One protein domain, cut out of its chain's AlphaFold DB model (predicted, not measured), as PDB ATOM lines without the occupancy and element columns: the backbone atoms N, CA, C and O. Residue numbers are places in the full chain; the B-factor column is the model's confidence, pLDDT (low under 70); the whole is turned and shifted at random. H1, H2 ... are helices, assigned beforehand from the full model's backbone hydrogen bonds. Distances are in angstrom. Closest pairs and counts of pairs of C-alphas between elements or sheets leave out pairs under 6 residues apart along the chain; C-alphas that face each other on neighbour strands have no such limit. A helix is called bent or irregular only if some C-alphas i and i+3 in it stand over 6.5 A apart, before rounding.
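Overview. This is residues 176 to 223 of the 247 residues of an uncharacterized protein of Ciona intestinalis (UniProt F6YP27). A helical hairpin, H1 and H2 side by side and running opposite ways, is followed by a third helix, H3, that turns off beyond the end of H2 and slants across the open end of the hairpin, close to the first residue of H1. The far part of H3, residues 217 to 223, sticks out free of the rest. The printed part has 48 residues with three named helices in the order H1, H2, H3 and no named strand; its class is all helix. The whole is loose, with a radius of gyration of the C-alphas of 12.5 A, and its outline is a rod, spanning 37 by 17 by 12 A.

Arrangement. From the first printed residue, H1, residues 176 to 189, is joined by a tight link of 3 residues to H2, residues 193 to 207. The two touch, with 9 pairs of C-alphas within 8 A, and the closest C-alphas, those of Gly 187 and Leu 199, are 6.8 A apart. Their lines stand at a shallow tilt of 12 degrees and they run opposite ways, a helical hairpin. A tight link of 1 residue leads on to H3, residues 209 to 223. H2 and H3 are close but not clearly touching; their closest C-alphas, those of Val 205 and Phe 211, are 6.8 A apart. The lines of H2 and H3 are only just about perpendicular, at 71 degrees. H1 and H3 are also close but not clearly touching: their closest C-alphas, those of Ile 176 and Gln 212, are 7.4 A apart. H1 and H3 stand at a steep tilt of 64 degrees and run opposite ways. In H1 and H3 every O i to N i+4 pair is within hydrogen-bond range; in H2, 9 of 11 are.

Along the chain. H1 begins at C-alpha 176, at (-49.053, 27.981, -51.150), and measures 20.2 A from first to last C-alpha. H2 begins at C-alpha 193, at (-29.794, 24.392, -35.560), and measures 21.4 A. H2 is neither bent nor irregular, but only just: C-alphas 194 and 197 are 6.2 A apart. H3 measures 21.1 A and ends at C-alpha 223, at (-61.260, 37.485, -52.825).

Size, cuts and confidence. The two C-alphas farthest apart, those of Pro 193 and Asp 223, are 38.2 A apart, while the first and last printed C-alphas, those of Ile 176 and Asp 223, are 15.6 A apart. The printed part has no cut, and both links between the helices are tight. The mean pLDDT of the printed part of this model is 83.2, and residue 191, in the link from H1 to H2, is under 70.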
ATOM      1  N   ILE A 176     -49.773  29.030 -51.871       77.44
ATOM      2  CA  ILE A 176     -49.053  27.981 -51.150       77.44
ATOM      3  C   ILE A 176     -47.661  27.737 -51.748       77.44
ATOM      4  O   ILE A 176     -46.689  27.563 -51.009       77.44
ATOM      5  N   GLU A 177     -47.507  27.864 -53.072       76.50
ATOM      6  CA  GLU A 177     -46.198  27.784 -53.727       76.50
ATOM      7  C   GLU A 177     -45.264  28.916 -53.284       76.50
ATOM      8  O   GLU A 177     -44.064  28.699 -53.104       76.50
ATOM      9  N   SER A 178     -45.805  30.116 -53.052       81.94
ATOM     10  CA  SER A 178     -45.032  31.261 -52.557       81.94
ATOM     11  C   SER A 178     -44.533  31.013 -51.130       81.94
ATOM     12  O   SER A 178     -43.361  31.268 -50.834       81.94
ATOM     13  N   MET A 179     -45.366  30.411 -50.269       82.12
ATOM     14  CA  MET A 179     -44.952  29.988 -48.925       82.12
ATOM     15  C   MET A 179     -43.861  28.913 -48.970       82.12
ATOM     16  O   MET A 179     -42.870  29.017 -48.244       82.12
ATOM     17  N   PHE A 180     -43.966  27.928 -49.866       82.12
ATOM     18  CA  PHE A 180     -42.919  26.916 -50.046       82.12
ATOM     19  C   PHE A 180     -41.585  27.513 -50.500       82.12
ATOM     20  O   PHE A 180     -40.525  27.147 -49.976       82.12
ATOM     21  N   VAL A 181     -41.618  28.440 -51.459       83.69
ATOM     22  CA  VAL A 181     -40.417  29.131 -51.945       83.69
ATOM     23  C   VAL A 181     -39.808  29.994 -50.838       83.69
ATOM     24  O   VAL A 181     -38.590  29.962 -50.644       83.69
ATOM     25  N   ALA A 182     -40.631  30.705 -50.064       84.44
ATOM     26  CA  ALA A 182     -40.178  31.502 -48.930       84.44
ATOM     27  C   ALA A 182     -39.503  30.629 -47.859       84.44
ATOM     28  O   ALA A 182     -38.366  30.907 -47.479       84.44
ATOM     29  N   LEU A 183     -40.138  29.530 -47.445       83.94
ATOM     30  CA  LEU A 183     -39.579  28.600 -46.457       83.94
ATOM     31  C   LEU A 183     -38.271  27.961 -46.940       83.94
ATOM     32  O   LEU A 183     -37.317  27.842 -46.170       83.94
ATOM     33  N   LYS A 184     -38.179  27.605 -48.227       82.06
ATOM     34  CA  LYS A 184     -36.937  27.086 -48.818       82.06
ATOM     35  C   LYS A 184     -35.821  28.133 -48.787       82.06
ATOM     36  O   LYS A 184     -34.702  27.814 -48.396       82.06
ATOM     37  N   ASN A 185     -36.128  29.376 -49.149       84.31
ATOM     38  CA  ASN A 185     -35.159  30.472 -49.146       84.31
ATOM     39  C   ASN A 185     -34.680  30.814 -47.729       84.31
ATOM     40  O   ASN A 185     -33.494  31.077 -47.528       84.31
ATOM     41  N   VAL A 186     -35.574  30.780 -46.741       83.19
ATOM     42  CA  VAL A 186     -35.223  30.997 -45.331       83.19
ATOM     43  C   VAL A 186     -34.340  29.858 -44.818       83.19
ATOM     44  O   VAL A 186     -33.284  30.128 -44.248       83.19
ATOM     45  N   GLY A 187     -34.679  28.602 -45.120       76.31
ATOM     46  CA  GLY A 187     -33.853  27.449 -44.750       76.31
ATOM     47  C   GLY A 187     -32.459  27.445 -45.378       76.31
ATOM     48  O   GLY A 187     -31.519  26.958 -44.766       76.31
ATOM     49  N   THR A 188     -32.277  28.046 -46.558       78.31
ATOM     50  CA  THR A 188     -30.932  28.209 -47.146       78.31
ATOM     51  C   THR A 188     -30.103  29.329 -46.513       78.31
ATOM     52  O   THR A 188     -28.892  29.373 -46.713       78.31
ATOM     53  N   LYS A 189     -30.739  30.255 -45.785       79.62
ATOM     54  CA  LYS A 189     -30.087  31.433 -45.186       79.62
ATOM     55  C   LYS A 189     -29.812  31.271 -43.694       79.62
ATOM     56  O   LYS A 189     -28.904  31.918 -43.180       79.62
ATOM     57  N   ILE A 190     -30.593  30.443 -43.003       76.19
ATOM     58  CA  ILE A 190     -30.480  30.225 -41.563       76.19
ATOM     59  C   ILE A 190     -29.691  28.935 -41.314       76.19
ATOM     60  O   ILE A 190     -30.202  27.841 -41.510       76.19
ATOM     61  N   ASN A 191     -28.446  29.082 -40.850       69.69
ATOM     62  CA  ASN A 191     -27.597  27.988 -40.353       69.69
ATOM     63  C   ASN A 191     -27.674  27.879 -38.818       69.69
ATOM     64  O   ASN A 191     -26.672  27.632 -38.148       69.69
ATOM     65  N   ASP A 192     -28.853  28.124 -38.255       79.94
ATOM     66  CA  ASP A 192     -29.098  27.970 -36.826       79.94
ATOM     67  C   ASP A 192     -29.812  26.629 -36.582       79.94
ATOM     68  O   ASP A 192     -30.929  26.435 -37.076       79.94
ATOM     69  N   PRO A 193     -29.193  25.690 -35.845       74.12
ATOM     70  CA  PRO A 193     -29.794  24.392 -35.560       74.12
ATOM     71  C   PRO A 193     -31.087  24.494 -34.740       74.12
ATOM     72  O   PRO A 193     -31.923  23.605 -34.858       74.12
ATOM     73  N   SER A 194     -31.296  25.567 -33.967       78.00
ATOM     74  CA  SER A 194     -32.544  25.769 -33.213       78.00
ATOM     75  C   SER A 194     -33.733  26.119 -34.114       78.00
ATOM     76  O   SER A 194     -34.852  25.687 -33.861       78.00
ATOM     77  N   LEU A 195     -33.478  26.828 -35.216       82.31
ATOM     78  CA  LEU A 195     -34.490  27.228 -36.199       82.31
ATOM     79  C   LEU A 195     -34.736  26.152 -37.265       82.31
ATOM     80  O   LEU A 195     -35.723  26.221 -37.995       82.31
ATOM     81  N   SER A 196     -33.857  25.151 -37.369       82.06
ATOM     82  CA  SER A 196     -34.035  24.018 -38.283       82.06
ATOM     83  C   SER A 196     -35.295  23.218 -37.946       82.06
ATOM     84  O   SER A 196     -36.051  22.849 -38.850       82.06
ATOM     85  N   ASP A 197     -35.546  22.987 -36.656       85.75
ATOM     86  CA  ASP A 197     -36.725  22.255 -36.192       85.75
ATOM     87  C   ASP A 197     -38.005  23.051 -36.479       85.75
ATOM     88  O   ASP A 197     -38.941  22.505 -37.065       85.75
ATOM     89  N   ASP A 198     -38.004  24.358 -36.208       87.44
ATOM     90  CA  ASP A 198     -39.130  25.253 -36.504       87.44
ATOM     91  C   ASP A 198     -39.431  25.338 -38.008       87.44
ATOM     92  O   ASP A 198     -40.589  25.294 -38.429       87.44
ATOM     93  N   LEU A 199     -38.399  25.406 -38.853       86.44
ATOM     94  CA  LEU A 199     -38.562  25.401 -40.310       86.44
ATOM     95  C   LEU A 199     -39.086  24.063 -40.827       86.44
ATOM     96  O   LEU A 199     -39.881  24.033 -41.772       86.44
ATOM     97  N   SER A 200     -38.657  22.958 -40.215       84.50
ATOM     98  CA  SER A 200     -39.185  21.637 -40.537       84.50
ATOM     99  C   SER A 200     -40.657  21.530 -40.143       84.50
ATOM    100  O   SER A 200     -41.459  21.056 -40.946       84.50
ATOM    101  N   PHE A 201     -41.039  22.049 -38.973       90.00
ATOM    102  CA  PHE A 201     -42.423  22.104 -38.515       90.00
ATOM    103  C   PHE A 201     -43.286  22.946 -39.459       90.00
ATOM    104  O   PHE A 201     -44.303  22.461 -39.949       90.00
ATOM    105  N   LEU A 202     -42.846  24.159 -39.805       89.62
ATOM    106  CA  LEU A 202     -43.557  25.025 -40.749       89.62
ATOM    107  C   LEU A 202     -43.714  24.371 -42.124       89.62
ATOM    108  O   LEU A 202     -44.772  24.481 -42.737       89.62
ATOM    109  N   ARG A 203     -42.699  23.644 -42.605       86.00
ATOM    110  CA  ARG A 203     -42.821  22.876 -43.849       86.00
ATOM    111  C   ARG A 203     -43.885  21.780 -43.735       86.00
ATOM    112  O   ARG A 203     -44.633  21.617 -44.690       86.00
ATOM    113  N   HIS A 204     -43.958  21.061 -42.614       89.69
ATOM    114  CA  HIS A 204     -44.992  20.041 -42.406       89.69
ATOM    115  C   HIS A 204     -46.391  20.658 -42.363       89.69
ATOM    116  O   HIS A 204     -47.285  20.136 -43.013       89.69
ATOM    117  N   VAL A 205     -46.567  21.794 -41.682       89.31
ATOM    118  CA  VAL A 205     -47.859  22.499 -41.628       89.31
ATOM    119  C   VAL A 205     -48.307  22.947 -43.019       89.31
ATOM    120  O   VAL A 205     -49.461  22.767 -43.374       89.31
ATOM    121  N   VAL A 206     -47.401  23.482 -43.843       87.50
ATOM    122  CA  VAL A 206     -47.745  23.905 -45.213       87.50
ATOM    123  C   VAL A 206     -47.977  22.704 -46.151       87.50
ATOM    124  O   VAL A 206     -48.646  22.831 -47.173       87.50
ATOM    125  N   GLN A 207     -47.446  21.524 -45.821       87.50
ATOM    126  CA  GLN A 207     -47.695  20.274 -46.553       87.50
ATOM    127  C   GLN A 207     -48.968  19.546 -46.117       87.50
ATOM    128  O   GLN A 207     -49.345  18.598 -46.793       87.50
ATOM    129  N   ASP A 208     -49.587  19.950 -45.012       92.88
ATOM    130  CA  ASP A 208     -50.794  19.322 -44.489       92.88
ATOM    131  C   ASP A 208     -51.991  19.636 -45.395       92.88
ATOM    132  O   ASP A 208     -52.291  20.808 -45.628       92.88
ATOM    133  N   ASP A 209     -52.660  18.597 -45.898       88.44
ATOM    134  CA  ASP A 209     -53.816  18.706 -46.793       88.44
ATOM    135  C   ASP A 209     -54.932  19.560 -46.157       88.44
ATOM    136  O   ASP A 209     -55.488  20.442 -46.815       88.44
ATOM    137  N   ASP A 210     -55.172  19.411 -44.846       89.69
ATOM    138  CA  ASP A 210     -56.191  20.185 -44.122       89.69
ATOM    139  C   ASP A 210     -55.849  21.687 -44.098       89.69
ATOM    140  O   ASP A 210     -56.729  22.559 -44.121       89.69
ATOM    141  N   PHE A 211     -54.553  22.012 -44.052       90.62
ATOM    142  CA  PHE A 211     -54.077  23.389 -44.112       90.62
ATOM    143  C   PHE A 211     -54.209  23.964 -45.524       90.62
ATOM    144  O   PHE A 211     -54.603  25.125 -45.660       90.62
ATOM    145  N   GLN A 212     -53.916  23.176 -46.566       86.56
ATOM    146  CA  GLN A 212     -54.059  23.626 -47.957       86.56
ATOM    147  C   GLN A 212     -55.521  23.943 -48.280       86.56
ATOM    148  O   GLN A 212     -55.807  25.036 -48.775       86.56
ATOM    149  N   ASP A 213     -56.436  23.052 -47.895       86.06
ATOM    150  CA  ASP A 213     -57.880  23.223 -48.081       86.06
ATOM    151  C   ASP A 213     -58.395  24.463 -47.334       86.06
ATOM    152  O   ASP A 213     -59.144  25.288 -47.873       86.06
ATOM    153  N   SER A 214     -57.948  24.646 -46.088       86.19
ATOM    154  CA  SER A 214     -58.302  25.816 -45.276       86.19
ATOM    155  C   SER A 214     -57.781  27.122 -45.883       86.19
ATOM    156  O   SER A 214     -58.461  28.153 -45.836       86.19
ATOM    157  N   LEU A 215     -56.578  27.095 -46.459       85.69
ATOM    158  CA  LEU A 215     -55.959  28.244 -47.109       85.69
ATOM    159  C   LEU A 215     -56.659  28.591 -48.430       85.69
ATOM    160  O   LEU A 215     -56.881  29.771 -48.715       85.69
ATOM    161  N   GLU A 216     -57.035  27.591 -49.225       84.94
ATOM    162  CA  GLU A 216     -57.809  27.795 -50.449       84.94
ATOM    163  C   GLU A 216     -59.165  28.429 -50.126       84.94
ATOM    164  O   GLU A 216     -59.526  29.460 -50.702       84.94
ATOM    165  N   LEU A 217     -59.870  27.895 -49.124       84.88
ATOM    166  CA  LEU A 217     -61.134  28.457 -48.659       84.88
ATOM    167  C   LEU A 217     -60.969  29.903 -48.167       84.88
ATOM    168  O   LEU A 217     -61.788  30.770 -48.488       84.88
ATOM    169  N   TYR A 218     -59.899  30.189 -47.423       82.94
ATOM    170  CA  TYR A 218     -59.574  31.545 -46.983       82.94
ATOM    171  C   TYR A 218     -59.353  32.497 -48.165       82.94
ATOM    172  O   TYR A 218     -59.876  33.615 -48.154       82.94
ATOM    173  N   ASN A 219     -58.628  32.064 -49.198       80.75
ATOM    174  CA  ASN A 219     -58.380  32.863 -50.400       80.75
ATOM    175  C   ASN A 219     -59.680  33.143 -51.169       80.75
ATOM    176  O   ASN A 219     -59.934  34.283 -51.550       80.75
ATOM    177  N   VAL A 220     -60.560  32.146 -51.303       82.75
ATOM    178  CA  VAL A 220     -61.884  32.318 -51.928       82.75
ATOM    179  C   VAL A 220     -62.733  33.335 -51.159       82.75
ATOM    180  O   VAL A 220     -63.329  34.241 -51.751       82.75
ATOM    181  N   ILE A 221     -62.772  33.229 -49.828       80.25
ATOM    182  CA  ILE A 221     -63.537  34.156 -48.985       80.25
ATOM    183  C   ILE A 221     -62.939  35.563 -49.065       80.25
ATOM    184  O   ILE A 221     -63.679  36.531 -49.252       80.25
ATOM    185  N   THR A 222     -61.620  35.705 -48.967       77.12
ATOM    186  CA  THR A 222     -60.965  37.020 -49.023       77.12
ATOM    187  C   THR A 222     -61.110  37.678 -50.389       77.12
ATOM    188  O   THR A 222     -61.419  38.866 -50.446       77.12
ATOM    189  N   ASP A 223     -61.008  36.937 -51.489       71.19
ATOM    190  CA  ASP A 223     -61.260  37.485 -52.825       71.19
ATOM    191  C   ASP A 223     -62.725  37.893 -53.027       71.19
ATOM    192  O   ASP A 223     -63.004  38.898 -53.684       71.19
TER     193      ASP A 223